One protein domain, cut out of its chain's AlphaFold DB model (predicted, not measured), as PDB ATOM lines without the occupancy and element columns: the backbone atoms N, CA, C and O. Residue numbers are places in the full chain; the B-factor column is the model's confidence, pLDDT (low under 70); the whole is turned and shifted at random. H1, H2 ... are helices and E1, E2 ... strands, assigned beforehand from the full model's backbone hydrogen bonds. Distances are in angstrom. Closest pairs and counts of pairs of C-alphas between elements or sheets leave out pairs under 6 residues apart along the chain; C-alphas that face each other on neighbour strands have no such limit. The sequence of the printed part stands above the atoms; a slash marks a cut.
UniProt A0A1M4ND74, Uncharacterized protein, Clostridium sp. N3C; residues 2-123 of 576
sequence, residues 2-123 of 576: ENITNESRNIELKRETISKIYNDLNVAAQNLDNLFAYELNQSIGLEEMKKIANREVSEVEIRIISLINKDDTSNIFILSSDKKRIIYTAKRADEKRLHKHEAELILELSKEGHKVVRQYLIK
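This is residues 2 to 123 of the 576 residues of an uncharacterized protein of Clostridium sp. N3C (UniProt A0A1M4ND74). A small, twisted sheet of three strands, E1, E4 and E5, has the later part of one very long helix, H1, packed along one face, while residues 2 to 17 of H1 stick out as a free arm. The short helix H2 packs on the sheet at E1 and meets the side of H1 with its last residue, Ala 53, near Ala 28, both helices on one face of the sheet in two layers, and the small hairpin of E2 and E3 sits near the sheet end away from the arm. The printed part has 122 residues, with two named helices and five named strands in the order H1, H2, E1, E2, E3, E4, E5. The sheet order is E1, E4, E5, antiparallel, and the class is mixed, helices and strands. The whole is loose, with a radius of gyration of the C-alphas of 18.7 A, and a rod spanning 72 by 24 by 23 A, the arm adding much of its length.

H1, residues 2 to 36, is on the sheet of E1, residues 61 to 69, E4, residues 103 to 111, and E5, residues 114 to 122. Its height over the sheet is 9.3 A. It lies over E4 and E5 and runs along the strands, at 27 degrees to E4 on the local plane. Its closest C-alphas to E5 are those of Phe 36 and Ile 122, 6.0 A apart. H2, residues 46 to 53, touches H1 residues 27 to 32 alone, closest at the C-alphas of Ala 28 and Ala 53, 4.3 A. Their tilt of 68 degrees, opposite ways, is steep, only just short of about perpendicular. H2 is also on the sheet, its C-alpha of Lys 50 6.2 A from that of Ile 62. E1 and E4 are antiparallel, with N 63 and O 108 2.9 A apart. The hairpin E4 and E5 has N 105 and O 120 at 2.8 A. E2, residues 77 to 79, and E3, residues 85 to 88, form a hairpin, with N 87 and O 78 at 2.8 A. Residues 44 to 45 pair antiparallel with residues 85 to 86 of E3. In H1 and H2 every O i to N i+4 pair is within hydrogen-bond range.

H1 begins at C-alpha 2, (13.049, -12.368, 7.705), and is 51.5 A long. E1 measures 24.0 A, E4 26.1 A and E5 25.4 A. E5 ends at C-alpha 122, (13.735, 34.531, 36.290).

The C-alphas farthest apart, those of Glu 2 and Glu 95, are 73.0 A apart. The printed part has no cut. The link from E3 to E4, residues 89 to 102, is long. Residues 2 to 15 and 72 to 73 have pLDDT under 70.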
ATOM      1  N   GLU A   2      13.205 -13.768   8.169       49.50
ATOM      2  CA  GLU A   2      13.049 -12.368   7.705       49.50
ATOM      3  C   GLU A   2      12.125 -11.475   8.563       49.50
ATOM      4  O   GLU A   2      12.301 -10.260   8.586       49.50
ATOM      5  N   ASN A   3      11.178 -12.039   9.327       48.94
ATOM      6  CA  ASN A   3      10.301 -11.235  10.198       48.94
ATOM      7  C   ASN A   3      11.009 -10.687  11.455       48.94
ATOM      8  O   ASN A   3      10.691  -9.590  11.900       48.94
ATOM      9  N   ILE A   4      12.015 -11.395  11.985       52.19
ATOM     10  CA  ILE A   4      12.741 -10.990  13.207       52.19
ATOM     11  C   ILE A   4      13.715  -9.833  12.911       52.19
ATOM     12  O   ILE A   4      13.906  -8.938  13.736       52.19
ATOM     13  N   THR A   5      14.303  -9.798  11.712       54.62
ATOM     14  CA  THR A   5      15.197  -8.717  11.267       54.62
ATOM     15  C   THR A   5      14.452  -7.427  10.929       54.62
ATOM     16  O   THR A   5      14.981  -6.349  11.195       54.62
ATOM     17  N   ASN A   6      13.215  -7.507  10.423       55.28
ATOM     18  CA  ASN A   6      12.367  -6.334  10.184       55.28
ATOM     19  C   ASN A   6      11.803  -5.731  11.481       55.28
ATOM     20  O   ASN A   6      11.752  -4.508  11.605       55.28
ATOM     21  N   GLU A   7      11.437  -6.551  12.470       55.62
ATOM     22  CA  GLU A   7      11.040  -6.048  13.794       55.62
ATOM     23  C   GLU A   7      12.213  -5.399  14.531       55.62
ATOM     24  O   GLU A   7      12.064  -4.301  15.066       55.62
ATOM     25  N   SER A   8      13.398  -6.012  14.486       56.38
ATOM     26  CA  SER A   8      14.604  -5.461  15.123       56.38
ATOM     27  C   SER A   8      15.017  -4.122  14.500       56.38
ATOM     28  O   SER A   8      15.237  -3.160  15.233       56.38
ATOM     29  N   ARG A   9      15.004  -4.008  13.160       57.03
ATOM     30  CA  ARG A   9      15.236  -2.735  12.450       57.03
ATOM     31  C   ARG A   9      14.186  -1.675  12.771       57.03
ATOM     32  O   ARG A   9      14.545  -0.524  12.987       57.03
ATOM     33  N   ASN A  10      12.904  -2.037  12.831       60.38
ATOM     34  CA  ASN A  10      11.835  -1.096  13.185       60.38
ATOM     35  C   ASN A  10      11.931  -0.610  14.640       60.38
ATOM     36  O   ASN A  10      11.579   0.533  14.930       60.38
ATOM     37  N   ILE A  11      12.408  -1.452  15.561       65.00
ATOM     38  CA  ILE A  11      12.675  -1.067  16.954       65.00
ATOM     39  C   ILE A  11      13.884  -0.123  17.029       65.00
ATOM     40  O   ILE A  11      13.844   0.853  17.777       65.00
ATOM     41  N   GLU A  12      14.930  -0.379  16.246       61.00
ATOM     42  CA  GLU A  12      16.146   0.440  16.192       61.00
ATOM     43  C   GLU A  12      15.874   1.821  15.565       61.00
ATOM     44  O   GLU A  12      16.167   2.838  16.190       61.00
ATOM     45  N   LEU A  13      15.151   1.874  14.439       59.84
ATOM     46  CA  LEU A  13      14.648   3.111  13.819       59.84
ATOM     47  C   LEU A  13      13.737   3.913  14.762       59.84
ATOM     48  O   LEU A  13      13.851   5.137  14.852       59.84
ATOM     49  N   LYS A  14      12.851   3.243  15.518       65.12
ATOM     50  CA  LYS A  14      12.038   3.906  16.552       65.12
ATOM     51  C   LYS A  14      12.899   4.470  17.681       65.12
ATOM     52  O   LYS A  14      12.630   5.578  18.138       65.12
ATOM     53  N   ARG A  15      13.936   3.754  18.128       64.44
ATOM     54  CA  ARG A  15      14.867   4.235  19.164       64.44
ATOM     55  C   ARG A  15      15.683   5.437  18.692       64.44
ATOM     56  O   ARG A  15      15.798   6.399  19.446       64.44
ATOM     57  N   GLU A  16      16.190   5.417  17.463       70.38
ATOM     58  CA  GLU A  16      16.913   6.547  16.866       70.38
ATOM     59  C   GLU A  16      16.014   7.780  16.719       70.38
ATOM     60  O   GLU A  16      16.419   8.889  17.070       70.38
ATOM     61  N   THR A  17      14.763   7.583  16.295       72.25
ATOM     62  CA  THR A  17      13.772   8.665  16.170       72.25
ATOM     63  C   THR A  17      13.442   9.276  17.534       72.25
ATOM     64  O   THR A  17      13.515  10.491  17.698       72.25
ATOM     65  N   ILE A  18      13.179   8.448  18.552       73.81
ATOM     66  CA  ILE A  18      12.936   8.912  19.928       73.81
ATOM     67  C   ILE A  18      14.166   9.650  20.481       73.81
ATOM     68  O   ILE A  18      14.027  10.713  21.086       73.81
ATOM     69  N   SER A  19      15.375   9.130  20.247       82.06
ATOM     70  CA  SER A  19      16.617   9.784  20.673       82.06
ATOM     71  C   SER A  19      16.794  11.153  20.017       82.06
ATOM     72  O   SER A  19      17.236  12.094  20.676       82.06
ATOM     73  N   LYS A  20      16.433  11.285  18.738       87.06
ATOM     74  CA  LYS A  20      16.475  12.557  18.015       87.06
ATOM     75  C   LYS A  20      15.464  13.560  18.575       87.06
ATOM     76  O   LYS A  20      15.837  14.701  18.819       87.06
ATOM     77  N   ILE A  21      14.239  13.127  18.878       88.56
ATOM     78  CA  ILE A  21      13.208  13.985  19.489       88.56
ATOM     79  C   ILE A  21      13.671  14.523  20.851       88.56
ATOM     80  O   ILE A  21      13.543  15.716  21.121       88.56
ATOM     81  N   TYR A  22      14.251  13.681  21.713       88.25
ATOM     82  CA  TYR A  22      14.778  14.147  23.001       88.25
ATOM     83  C   TYR A  22      15.985  15.077  22.852       88.25
ATOM     84  O   TYR A  22      16.119  16.016  23.640       88.25
ATOM     85  N   ASN A  23      16.837  14.859  21.848       91.00
ATOM     86  CA  ASN A  23      17.909  15.796  21.526       91.00
ATOM     87  C   ASN A  23      17.341  17.157  21.110       91.00
ATOM     88  O   ASN A  23      17.760  18.166  21.672       91.00
ATOM     89  N   ASP A  24      16.337  17.189  20.232       92.25
ATOM     90  CA  ASP A  24      15.689  18.435  19.815       92.25
ATOM     91  C   ASP A  24      15.064  19.179  21.008       92.25
ATOM     92  O   ASP A  24      15.247  20.387  21.162       92.25
ATOM     93  N   LEU A  25      14.372  18.456  21.900       93.06
ATOM     94  CA  LEU A  25      13.787  19.024  23.121       93.06
ATOM     95  C   LEU A  25      14.853  19.585  24.076       93.06
ATOM     96  O   LEU A  25      14.625  20.616  24.710       93.06
ATOM     97  N   ASN A  26      16.015  18.937  24.180       90.69
ATOM     98  CA  ASN A  26      17.126  19.428  24.996       90.69
ATOM     99  C   ASN A  26      17.793  20.665  24.380       90.69
ATOM    100  O   ASN A  26      18.064  21.615  25.111       90.69
ATOM    101  N   VAL A  27      17.999  20.699  23.059       92.00
ATOM    102  CA  VAL A  27      18.520  21.884  22.353       92.00
ATOM    103  C   VAL A  27      17.562  23.068  22.519       92.00
ATOM    104  O   VAL A  27      17.984  24.166  22.882       92.00
ATOM    105  N   ALA A  28      16.256  22.840  22.352       93.25
ATOM    106  CA  ALA A  28      15.227  23.852  22.580       93.25
ATOM    107  C   ALA A  28      15.232  24.388  24.022       93.25
ATOM    108  O   ALA A  28      15.144  25.600  24.231       93.25
ATOM    109  N   ALA A  29      15.374  23.506  25.018       92.12
ATOM    110  CA  ALA A  29      15.509  23.906  26.417       92.12
ATOM    111  C   ALA A  29      16.770  24.750  26.651       92.12
ATOM    112  O   ALA A  29      16.698  25.795  27.292       92.12
ATOM    113  N   GLN A  30      17.900  24.363  26.062       91.31
ATOM    114  CA  GLN A  30      19.165  25.073  26.226       91.31
ATOM    115  C   GLN A  30      19.159  26.466  25.571       91.31
ATOM    116  O   GLN A  30      19.732  27.420  26.103       91.31
ATOM    117  N   ASN A  31      18.435  26.631  24.464       90.81
ATOM    118  CA  ASN A  31      18.179  27.946  23.873       90.81
ATOM    119  C   ASN A  31      17.404  28.872  24.825       90.81
ATOM    120  O   ASN A  31      17.667  30.077  24.868       90.81
ATOM    121  N   LEU A  32      16.475  28.323  25.612       92.19
ATOM    122  CA  LEU A  32      15.745  29.067  26.641       92.19
ATOM    123  C   LEU A  32      16.583  29.293  27.905       92.19
ATOM    124  O   LEU A  32      16.456  30.352  28.518       92.19
ATOM    125  N   ASP A  33      17.480  28.371  28.267       87.88
ATOM    126  CA  ASP A  33      18.438  28.586  29.361       87.88
ATOM    127  C   ASP A  33      19.265  29.851  29.104       87.88
ATOM    128  O   ASP A  33      19.400  30.697  29.986       87.88
ATOM    129  N   ASN A  34      19.728  30.045  27.865       82.38
ATOM    130  CA  ASN A  34      20.452  31.252  27.464       82.38
ATOM    131  C   ASN A  34      19.610  32.527  27.583       82.38
ATOM    132  O   ASN A  34      20.149  33.586  27.884       82.38
ATOM    133  N   LEU A  35      18.299  32.453  27.352       86.56
ATOM    134  CA  LEU A  35      17.399  33.595  27.498       86.56
ATOM    135  C   LEU A  35      17.235  33.991  28.971       86.56
ATOM    136  O   LEU A  35      17.393  35.161  29.317       86.56
ATOM    137  N   PHE A  36      16.945  33.020  29.839       87.69
ATOM    138  CA  PHE A  36      16.713  33.259  31.269       87.69
ATOM    139  C   PHE A  36      18.006  33.368  32.089       87.69
ATOM    140  O   PHE A  36      17.981  33.772  33.253       87.69
ATOM    141  N   ALA A  37      19.159  33.100  31.471       80.44
ATOM    142  CA  ALA A  37      20.456  33.470  32.013       80.44
ATOM    143  C   ALA A  37      20.606  34.994  32.171       80.44
ATOM    144  O   ALA A  37      21.384  35.434  33.021       80.44
ATOM    145  N   TYR A  38      19.848  35.812  31.433       78.31
ATOM    146  CA  TYR A  38      19.899  37.274  31.513       78.31
ATOM    147  C   TYR A  38      18.627  37.880  32.125       78.31
ATOM    148  O   TYR A  38      17.601  37.220  32.283       78.31
ATOM    149  N   GLU A  39      18.707  39.155  32.512       77.75
ATOM    150  CA  GLU A  39      17.534  39.920  32.945       77.75
ATOM    151  C   GLU A  39      16.542  40.088  31.783       77.75
ATOM    152  O   GLU A  39      16.924  40.459  30.669       77.75
ATOM    153  N   LEU A  40      15.252  39.875  32.054       81.19
ATOM    154  CA  LEU A  40      14.205  40.204  31.093       81.19
ATOM    155  C   LEU A  40      14.041  41.725  31.022       81.19
ATOM    156  O   LEU A  40      13.748  42.385  32.015       81.19
ATOM    157  N   ASN A  41      14.211  42.288  29.826       72.38
ATOM    158  CA  ASN A  41      14.077  43.731  29.613       72.38
ATOM    159  C   ASN A  41      12.628  44.189  29.417       72.38
ATOM    160  O   ASN A  41      12.339  45.372  29.586       72.38
ATOM    161  N   GLN A  42      11.734  43.270  29.054       83.88
ATOM    162  CA  GLN A  42      10.335  43.550  28.752       83.88
ATOM    163  C   GLN A  42       9.475  42.303  28.961       83.88
ATOM    164  O   GLN A  42       9.986  41.205  29.189       83.88
ATOM    165  N   SER A  43       8.158  42.485  28.874       89.19
ATOM    166  CA  SER A  43       7.212  41.368  28.880       89.19
ATOM    167  C   SER A  43       7.507  40.422  27.718       89.19
ATOM    168  O   SER A  43       7.704  40.887  26.597       89.19
ATOM    169  N   ILE A  44       7.488  39.115  27.973       90.38
ATOM    170  CA  ILE A  44       7.816  38.096  26.971       90.38
ATOM    171  C   ILE A  44       6.600  37.233  26.632       90.38
ATOM    172  O   ILE A  44       5.896  36.730  27.512       90.38
ATOM    173  N   GLY A  45       6.331  37.087  25.334       91.00
ATOM    174  CA  GLY A  45       5.245  36.257  24.815       91.00
ATOM    175  C   GLY A  45       5.667  34.811  24.557       91.00
ATOM    176  O   GLY A  45       6.821  34.533  24.240       91.00
ATOM    177  N   LEU A  46       4.704  33.890  24.613       92.62
ATOM    178  CA  LEU A  46       4.889  32.478  24.274       92.62
ATOM    179  C   LEU A  46       5.436  32.302  22.853       92.62
ATOM    180  O   LEU A  46       6.355  31.523  22.650       92.62
ATOM    181  N   GLU A  47       4.928  33.069  21.888       91.19
ATOM    182  CA  GLU A  47       5.393  33.017  20.495       91.19
ATOM    183  C   GLU A  47       6.857  33.442  20.341       91.19
ATOM    184  O   GLU A  47       7.593  32.899  19.523       91.19
ATOM    185  N   GLU A  48       7.309  34.396  21.151       92.00
ATOM    186  CA  GLU A  48       8.707  34.821  21.154       92.00
ATOM    187  C   GLU A  48       9.604  33.747  21.780       92.00
ATOM    188  O   GLU A  48      10.634  33.397  21.204       92.00
ATOM    189  N   MET A  49       9.164  33.131  22.884       93.50
ATOM    190  CA  MET A  49       9.840  31.963  23.463       93.50
ATOM    191  C   MET A  49       9.911  30.799  22.466       93.50
ATOM    192  O   MET A  49      10.966  30.185  22.332       93.50
ATOM    193  N   LYS A  50       8.835  30.531  21.711       93.25
ATOM    194  CA  LYS A  50       8.812  29.496  20.663       93.25
ATOM    195  C   LYS A  50       9.828  29.780  19.568       93.25
ATOM    196  O   LYS A  50      10.573  28.876  19.200       93.25
ATOM    197  N   LYS A  51       9.900  31.024  19.084       93.12
ATOM    198  CA  LYS A  51      10.904  31.440  18.091       93.12
ATOM    199  C   LYS A  51      12.334  31.238  18.591       93.12
ATOM    200  O   LYS A  51      13.189  30.840  17.813       93.12
ATOM    201  N   ILE A  52      12.600  31.512  19.870       92.62
ATOM    202  CA  ILE A  52      13.935  31.340  20.465       92.62
ATOM    203  C   ILE A  52      14.283  29.858  20.615       92.62
ATOM    204  O   ILE A  52      15.372  29.448  20.220       92.62
ATOM    205  N   ALA A  53      13.362  29.052  21.143       92.88
ATOM    206  CA  ALA A  53      13.580  27.622  21.330       92.88
ATOM    207  C   ALA A  53      13.817  26.897  19.997       92.88
ATOM    208  O   ALA A  53      14.714  26.062  19.901       92.88
ATOM    209  N   ASN A  54      13.069  27.280  18.955       92.62
ATOM    210  CA  ASN A  54      13.133  26.702  17.613       92.62
ATOM    211  C   ASN A  54      14.155  27.393  16.681       92.62
ATOM    212  O   ASN A  54      13.970  27.425  15.467       92.62
ATOM    213  N   ARG A  55      15.232  27.995  17.211       89.50
ATOM    214  CA  ARG A  55      16.287  28.585  16.360       89.50
ATOM    215  C   ARG A  55      17.049  27.543  15.542       89.50
ATOM    216  O   ARG A  55      17.374  27.797  14.389       89.50
ATOM    217  N   GLU A  56      17.351  26.408  16.164       87.06
ATOM    218  CA  GLU A  56      18.199  25.338  15.605       87.06
ATOM    219  C   GLU A  56      17.437  24.017  15.424       87.06
ATOM    220  O   GLU A  56      17.969  23.044  14.900       87.06
ATOM    221  N   VAL A  57      16.175  23.989  15.853       87.25
ATOM    222  CA  VAL A  57      15.264  22.846  15.775       87.25
ATOM    223  C   VAL A  57      13.891  23.349  15.347       87.25
ATOM    224  O   VAL A  57      13.581  24.520  15.540       87.25
ATOM    225  N   SER A  58      13.059  22.488  14.775       81.44
ATOM    226  CA  SER A  58      11.694  22.837  14.372       81.44
ATOM    227  C   SER A  58      10.653  22.043  15.158       81.44
ATOM    228  O   SER A  58      10.935  20.946  15.654       81.44
ATOM    229  N   GLU A  59       9.436  22.591  15.213       89.19
ATOM    230  CA  GLU A  59       8.222  21.921  15.709       89.19
ATOM    231  C   GLU A  59       8.216  21.585  17.209       89.19
ATOM    232  O   GLU A  59       7.466  20.719  17.657       89.19
ATOM    233  N   VAL A  60       9.023  22.281  18.014       91.62
ATOM    234  CA  VAL A  60       8.905  22.219  19.473       91.62
ATOM    235  C   VAL A  60       7.826  23.193  19.935       91.62
ATOM    236  O   VAL A  60       7.971  24.416  19.839       91.62
ATOM    237  N   GLU A  61       6.748  22.642  20.479       93.81
ATOM    238  CA  GLU A  61       5.701  23.392  21.157       93.81
ATOM    239  C   GLU A  61       6.130  23.734  22.587       93.81
ATOM    240  O   GLU A  61       6.793  22.953  23.269       93.81
ATOM    241  N   ILE A  62       5.733  24.918  23.057       94.25
ATOM    242  CA  ILE A  62       6.016  25.393  24.415       94.25
ATOM    243  C   ILE A  62       4.706  25.754  25.089       94.25
ATOM    244  O   ILE A  62       3.873  26.462  24.514       94.25
ATOM    245  N   ARG A  63       4.558  25.339  26.345       92.94
ATOM    246  CA  ARG A  63       3.457  25.737  27.216       92.94
ATOM    247  C   ARG A  63       3.983  26.213  28.564       92.94
ATOM    248  O   ARG A  63       4.802  25.546  29.189       92.94
ATOM    249  N   ILE A  64       3.446  27.331  29.049       93.69
ATOM    250  CA  ILE A  64       3.672  27.767  30.427       93.69
ATOM    251  C   ILE A  64       2.810  26.909  31.356       93.69
ATOM    252  O   ILE A  64       1.580  26.953  31.287       93.69
ATOM    253  N   ILE A  65       3.458  26.122  32.214       92.94
ATOM    254  CA  ILE A  65       2.783  25.347  33.258       92.94
ATOM    255  C   ILE A  65       2.459  26.265  34.434       92.94
ATOM    256  O   ILE A  65       1.312  26.328  34.878       92.94
ATOM    257  N   SER A  66       3.472  26.973  34.934       91.25
ATOM    258  CA  SER A  66       3.355  27.804  36.130       91.25
ATOM    259  C   SER A  66       4.389  28.924  36.138       91.25
ATOM    260  O   SER A  66       5.464  28.792  35.556       91.25
ATOM    261  N   LEU A  67       4.053  30.002  36.840       91.56
ATOM    262  CA  LEU A  67       4.960  31.065  37.244       91.56
ATOM    263  C   LEU A  67       4.808  31.219  38.754       91.56
ATOM    264  O   LEU A  67       3.730  31.566  39.232       91.56
ATOM    265  N   ILE A  68       5.876  30.933  39.486       90.19
ATOM    266  CA  ILE A  68       5.895  30.959  40.945       90.19
ATOM    267  C   ILE A  68       6.740  32.152  41.370       90.19
ATOM    268  O   ILE A  68       7.950  32.163  41.147       90.19
ATOM    269  N   ASN A  69       6.116  33.161  41.968       87.38
ATOM    270  CA  ASN A  69       6.844  34.300  42.517       87.38
ATOM    271  C   ASN A  69       7.492  33.906  43.850       87.38
ATOM    272  O   ASN A  69       6.929  33.140  44.626       87.38
ATOM    273  N   LYS A  70       8.690  34.428  44.131       82.12
ATOM    274  CA  LYS A  70       9.389  34.180  45.408       82.12
ATOM    275  C   LYS A  70       8.695  34.799  46.617       82.12
ATOM    276  O   LYS A  70       8.911  34.361  47.744       82.12
ATOM    277  N   ASP A  71       7.919  35.837  46.365       74.06
ATOM    278  CA  ASP A  71       7.070  36.525  47.318       74.06
ATOM    279  C   ASP A  71       5.687  36.607  46.675       74.06
ATOM    280  O   ASP A  71       5.533  37.235  45.625       74.06
ATOM    281  N   ASP A  72       4.696  35.962  47.292       69.12
ATOM    282  CA  ASP A  72       3.320  35.883  46.786       69.12
ATOM    283  C   ASP A  72       2.662  37.268  46.656       69.12
ATOM    284  O   ASP A  72       1.686  37.436  45.931       69.12
ATOM    285  N   THR A  73       3.219  38.289  47.323       68.56
ATOM    286  CA  THR A  73       2.784  39.692  47.209       68.56
ATOM    287  C   THR A  73       3.511  40.474  46.109       68.56
ATOM    288  O   THR A  73       3.251  41.663  45.909       68.56
ATOM    289  N   SER A  74       4.462  39.851  45.407       70.75
ATOM    290  CA  SER A  74       5.276  40.502  44.382       70.75
ATOM    291  C   SER A  74       4.561  40.540  43.032       70.75
ATOM    292  O   SER A  74       4.222  39.510  42.459       70.75
ATOM    293  N   ASN A  75       4.414  41.748  42.484       74.19
ATOM    294  CA  ASN A  75       3.799  42.007  41.176       74.19
ATOM    295  C   ASN A  75       4.832  42.168  40.042       74.19
ATOM    296  O   ASN A  75       4.527  42.767  39.014       74.19
ATOM    297  N   ILE A  76       6.074  41.704  40.232       84.31
ATOM    298  CA  ILE A  76       7.146  41.882  39.234       84.31
ATOM    299  C   ILE A  76       6.862  41.052  37.987       84.31
ATOM    300  O   ILE A  76       6.950  41.558  36.868       84.31
ATOM    301  N   PHE A  77       6.520  39.783  38.196       88.12
ATOM    302  CA  PHE A  77       6.170  38.854  37.138       88.12
ATOM    303  C   PHE A  77       4.744  38.374  37.364       88.12
ATOM    304  O   PHE A  77       4.404  37.857  38.427       88.12
ATOM    305  N   ILE A  78       3.900  38.572  36.357       89.19
ATOM    306  CA  ILE A  78       2.505  38.141  36.378       89.19
ATOM    307  C   ILE A  78       2.229  37.405  35.072       89.19
ATOM    308  O   ILE A  78       2.618  37.863  33.999       89.19
ATOM    309  N   LEU A  79       1.547  36.264  35.143       89.75
ATOM    310  CA  LEU A  79       1.016  35.635  33.936       89.75
ATOM    311  C   LEU A  79      -0.203  36.412  33.459       89.75
ATOM    312  O   LEU A  79      -1.114  36.685  34.238       89.75
ATOM    313  N   SER A  80      -0.233  36.743  32.169       90.00
ATOM    314  CA  SER A  80      -1.431  37.292  31.542       90.00
ATOM    315  C   SER A  80      -2.634  36.370  31.768       90.00
ATOM    316  O   SER A  80      -2.486  35.158  31.948       90.00
ATOM    317  N   SER A  81      -3.842  36.933  31.730       86.88
ATOM    318  CA  SER A  81      -5.088  36.179  31.932       86.88
ATOM    319  C   SER A  81      -5.243  35.003  30.958       86.88
ATOM    320  O   SER A  81      -5.774  33.961  31.331       86.88
ATOM    321  N   ASP A  82      -4.723  35.138  29.736       87.50
ATOM    322  CA  ASP A  82      -4.703  34.093  28.707       87.50
ATOM    323  C   ASP A  82      -3.517  33.111  28.825       87.50
ATOM    324  O   ASP A  82      -3.408  32.181  28.025       87.50
ATOM    325  N   LYS A  83      -2.623  33.303  29.806       84.56
ATOM    326  CA  LYS A  83      -1.388  32.532  30.040       84.56
ATOM    327  C   LYS A  83      -0.443  32.452  28.834       84.56
ATOM    328  O   LYS A  83       0.379  31.539  28.756       84.56
ATOM    329  N   LYS A  84      -0.527  33.398  27.893       89.25
ATOM    330  CA  LYS A  84       0.360  33.458  26.717       89.25
ATOM    331  C   LYS A  84       1.513  34.437  26.875       89.25
ATOM    332  O   LYS A  84       2.378  34.497  26.004       89.25
ATOM    333  N   ARG A  85       1.541  35.224  27.945       90.38
ATOM    334  CA  ARG A  85       2.561  36.246  28.163       90.38
ATOM    335  C   ARG A  85       2.955  36.299  29.629       90.38
ATOM    336  O   ARG A  85       2.106  36.257  30.516       90.38
ATOM    337  N   ILE A  86       4.250  36.443  29.869       90.81
ATOM    338  CA  ILE A  86       4.780  36.834  31.170       90.81
ATOM    339  C   ILE A  86       4.879  38.353  31.136       90.81
ATOM    340  O   ILE A  86       5.693  38.921  30.404       90.81
ATOM    341  N   ILE A  87       3.990  39.006  31.875       89.50
ATOM    342  CA  ILE A  87       4.001  40.449  32.059       89.50
ATOM    343  C   ILE A  87       5.109  40.763  33.052       89.50
ATOM    344  O   ILE A  87       5.126  40.235  34.166       89.50
ATOM    345  N   TYR A  88       6.030  41.615  32.625       88.25
ATOM    346  CA  TYR A  88       7.144  42.068  33.438       88.25
ATOM    347  C   TYR A  88       6.964  43.541  33.800       88.25
ATOM    348  O   TYR A  88       6.823  44.389  32.915       88.25
ATOM    349  N   THR A  89       7.000  43.831  35.100       87.62
ATOM    350  CA  THR A  89       6.973  45.188  35.651       87.62
ATOM    351  C   THR A  89       8.195  45.395  36.537       87.62
ATOM    352  O   THR A  89       8.352  44.733  37.563       87.62
ATOM    353  N   ALA A  90       9.060  46.340  36.163       84.50
ATOM    354  CA  ALA A  90      10.200  46.709  36.993       84.50
ATOM    355  C   ALA A  90       9.722  47.257  38.343       84.50
ATOM    356  O   ALA A  90       8.863  48.139  38.408       84.50
ATOM    357  N   LYS A  91      10.291  46.744  39.434       84.50
ATOM    358  CA  LYS A  91       9.950  47.173  40.795       84.50
ATOM    359  C   LYS A  91      11.047  48.055  41.359       84.50
ATOM    360  O   LYS A  91      12.221  47.943  41.013       84.50
ATOM    361  N   ARG A  92      10.662  48.937  42.272       86.06
ATOM    362  CA  ARG A  92      11.628  49.693  43.061       86.06
ATOM    363  C   ARG A  92      12.369  48.761  44.021       86.06
ATOM    364  O   ARG A  92      11.740  47.942  44.689       86.06
ATOM    365  N   ALA A  93      13.686  48.896  44.088       87.00
ATOM    366  CA  ALA A  93      14.522  48.059  44.939       87.00
ATOM    367  C   ALA A  93      14.206  48.251  46.440       87.00
ATOM    368  O   ALA A  93      13.913  49.368  46.882       87.00
ATOM    369  N   ASP A  94      14.277  47.166  47.218       86.56
ATOM    370  CA  ASP A  94      14.035  47.151  48.669       86.56
ATOM    371  C   ASP A  94      15.084  46.292  49.389       86.56
ATOM    372  O   ASP A  94      15.103  45.070  49.257       86.56
ATOM    373  N   GLU A  95      15.946  46.929  50.186       84.75
ATOM    374  CA  GLU A  95      17.032  46.274  50.932       84.75
ATOM    375  C   GLU A  95      16.566  45.178  51.910       84.75
ATOM    376  O   GLU A  95      17.385  44.383  52.369       84.75
ATOM    377  N   LYS A  96      15.264  45.115  52.231       85.25
ATOM    378  CA  LYS A  96      14.678  44.079  53.093       85.25
ATOM    379  C   LYS A  96      14.226  42.831  52.334       85.25
ATOM    380  O   LYS A  96      13.989  41.805  52.967       85.25
ATOM    381  N   ARG A  97      14.093  42.903  51.008       80.56
ATOM    382  CA  ARG A  97      13.617  41.808  50.147       80.56
ATOM    383  C   ARG A  97      14.698  41.442  49.135       80.56
ATOM    384  O   ARG A  97      14.643  41.826  47.973       80.56
ATOM    385  N   LEU A  98      15.721  40.737  49.613       79.25
ATOM    386  CA  LEU A  98      16.895  40.356  48.828       79.25
ATOM    387  C   LEU A  98      16.671  38.987  48.181       79.25
ATOM    388  O   LEU A  98      16.998  37.954  48.767       79.25
ATOM    389  N   HIS A  99      16.102  38.969  46.980       73.44
ATOM    390  CA  HIS A  99      15.922  37.736  46.222       73.44
ATOM    391  C   HIS A  99      17.023  37.587  45.161       73.44
ATOM    392  O   HIS A  99      17.398  38.544  44.484       73.44
ATOM    393  N   LYS A 100      17.577  36.374  45.028       70.44
ATOM    394  CA  LYS A 100      18.572  36.046  43.988       70.44
ATOM    395  C   LYS A 100      17.931  35.954  42.597       70.44
ATOM    396  O   LYS A 100      18.529  36.334  41.598       70.44
ATOM    397  N   HIS A 101      16.704  35.454  42.565       79.81
ATOM    398  CA  HIS A 101      15.781  35.414  41.436       79.81
ATOM    399  C   HIS A 101      14.402  35.782  41.971       79.81
ATOM    400  O   HIS A 101      14.132  35.525  43.138       79.81
ATOM    401  N   GLU A 102      13.550  36.397  41.161       83.75
ATOM    402  CA  GLU A 102      12.253  36.931  41.616       83.75
ATOM    403  C   GLU A 102      11.091  35.978  41.329       83.75
ATOM    404  O   GLU A 102      10.075  36.000  42.028       83.75
ATOM    405  N   ALA A 103      11.245  35.110  40.329       89.31
ATOM    406  CA  ALA A 103      10.251  34.105  39.995       89.31
ATOM    407  C   ALA A 103      10.891  32.834  39.432       89.31
ATOM    408  O   ALA A 103      12.044  32.826  38.997       89.31
ATOM    409  N   GLU A 104      10.122  31.757  39.435       92.31
ATOM    410  CA  GLU A 104      10.457  30.474  38.833       92.31
ATOM    411  C   GLU A 104       9.394  30.148  37.783       92.31
ATOM    412  O   GLU A 104       8.201  30.075  38.081       92.31
ATOM    413  N   LEU A 105       9.827  29.990  36.536       93.62
ATOM    414  CA  LEU A 105       8.969  29.668  35.404       93.62
ATOM    415  C   LEU A 105       9.099  28.191  35.071       93.62
ATOM    416  O   LEU A 105      10.192  27.708  34.788       93.62
ATOM    417  N   ILE A 106       7.975  27.487  35.051       94.44
ATOM    418  CA  ILE A 106       7.917  26.077  34.676       94.44
ATOM    419  C   ILE A 106       7.315  25.984  33.276       94.44
ATOM    420  O   ILE A 106       6.163  26.378  33.064       94.44
ATOM    421  N   LEU A 107       8.090  25.458  32.330       95.69
ATOM    422  CA  LEU A 107       7.680  25.248  30.943       95.69
ATOM    423  C   LEU A 107       7.605  23.756  30.616       95.69
ATOM    424  O   LEU A 107       8.478  22.980  31.005       95.69
ATOM    425  N   GLU A 108       6.579  23.374  29.861       95.56
ATOM    426  CA  GLU A 108       6.509  22.099  29.145       95.56
ATOM    427  C   GLU A 108       6.954  22.347  27.704       95.56
ATOM    428  O   GLU A 108       6.378  23.200  27.025       95.56
ATOM    429  N   LEU A 109       7.963  21.607  27.252       95.81
ATOM    430  CA  LEU A 109       8.364  21.528  25.854       95.81
ATOM    431  C   LEU A 109       7.870  20.193  25.306       95.81
ATOM    432  O   LEU A 109       8.093  19.154  25.937       95.81
ATOM    433  N   SER A 110       7.205  20.205  24.154       95.12
ATOM    434  CA  SER A 110       6.684  18.990  23.535       95.12
ATOM    435  C   SER A 110       6.942  18.938  22.036       95.12
ATOM    436  O   SER A 110       6.934  19.953  21.348       95.12
ATOM    437  N   LYS A 111       7.186  17.727  21.539       94.62
ATOM    438  CA  LYS A 111       7.358  17.427  20.116       94.62
ATOM    439  C   LYS A 111       6.906  15.994  19.865       94.62
ATOM    440  O   LYS A 111       7.278  15.100  20.620       94.62
ATOM    441  N   GLU A 112       6.057  15.795  18.856       90.56
ATOM    442  CA  GLU A 112       5.577  14.466  18.425       90.56
ATOM    443  C   GLU A 112       5.058  13.577  19.581       90.56
ATOM    444  O   GLU A 112       5.310  12.379  19.649       90.56
ATOM    445  N   GLY A 113       4.347  14.174  20.546       86.12
ATOM    446  CA  GLY A 113       3.796  13.466  21.711       86.12
ATOM    447  C   GLY A 113       4.777  13.235  22.871       86.12
ATOM    448  O   GLY A 113       4.334  12.926  23.979       86.12
ATOM    449  N   HIS A 114       6.078  13.463  22.675       90.69
ATOM    450  CA  HIS A 114       7.087  13.448  23.736       90.69
ATOM    451  C   HIS A 114       7.156  14.797  24.455       90.69
ATOM    452  O   HIS A 114       6.889  15.844  23.864       90.69
ATOM    453  N   LYS A 115       7.503  14.772  25.749       92.69
ATOM    454  CA  LYS A 115       7.481  15.950  26.622       92.69
ATOM    455  C   LYS A 115       8.687  16.011  27.547       92.69
ATOM    456  O   LYS A 115       9.116  14.989  28.082       92.69
ATOM    457  N   VAL A 116       9.168  17.225  27.793       92.38
ATOM    458  CA  VAL A 116      10.154  17.544  28.827       92.38
ATOM    459  C   VAL A 116       9.673  18.770  29.598       92.38
ATOM    460  O   VAL A 116       9.243  19.758  29.009       92.38
ATOM    461  N   VAL A 117       9.761  18.714  30.927       93.25
ATOM    462  CA  VAL A 117       9.470  19.854  31.803       93.25
ATOM    463  C   VAL A 117      10.781  20.470  32.276       93.25
ATOM    464  O   VAL A 117      11.712  19.761  32.678       93.25
ATOM    465  N   ARG A 118      10.865  21.798  32.210       94.50
ATOM    466  CA  ARG A 118      12.028  22.576  32.642       94.50
ATOM    467  C   ARG A 118      11.600  23.738  33.521       94.50
ATOM    468  O   ARG A 118      10.547  24.337  33.315       94.50
ATOM    469  N   GLN A 119      12.443  24.029  34.499       93.94
ATOM    470  CA  GLN A 119      12.284  25.131  35.432       93.94
ATOM    471  C   GLN A 119      13.375  26.159  35.150       93.94
ATOM    472  O   GLN A 119      14.553  25.817  35.130       93.94
ATOM    473  N   TYR A 120      12.971  27.411  34.976       92.44
ATOM    474  CA  TYR A 120      13.853  28.532  34.687       92.44
ATOM    475  C   TYR A 120      13.744  29.564  35.805       92.44
ATOM    476  O   TYR A 120      12.646  29.955  36.206       92.44
ATOM    477  N   LEU A 121      14.887  30.012  36.320       88.88
ATOM    478  CA  LEU A 121      14.939  31.057  37.340       88.88
ATOM    479  C   LEU A 121      14.909  32.419  36.648       88.88
ATOM    480  O   LEU A 121      15.833  32.759  35.913       88.88
ATOM    481  N   ILE A 122      13.869  33.209  36.894       87.81
ATOM    482  CA  ILE A 122      13.735  34.531  36.290       87.81
ATOM    483  C   ILE A 122      14.402  35.570  37.191       87.81
ATOM    484  O   ILE A 122      13.995  35.803  38.337       87.81
ATOM    485  N   LYS A 123      15.428  36.225  36.647       83.44
ATOM    486  CA  LYS A 123      16.097  37.365  37.278       83.44
ATOM    487  C   LYS A 123      15.194  38.597  37.201       83.44
ATOM    488  O   LYS A 123      14.691  38.941  36.133       83.44
TER     489      LYS A 123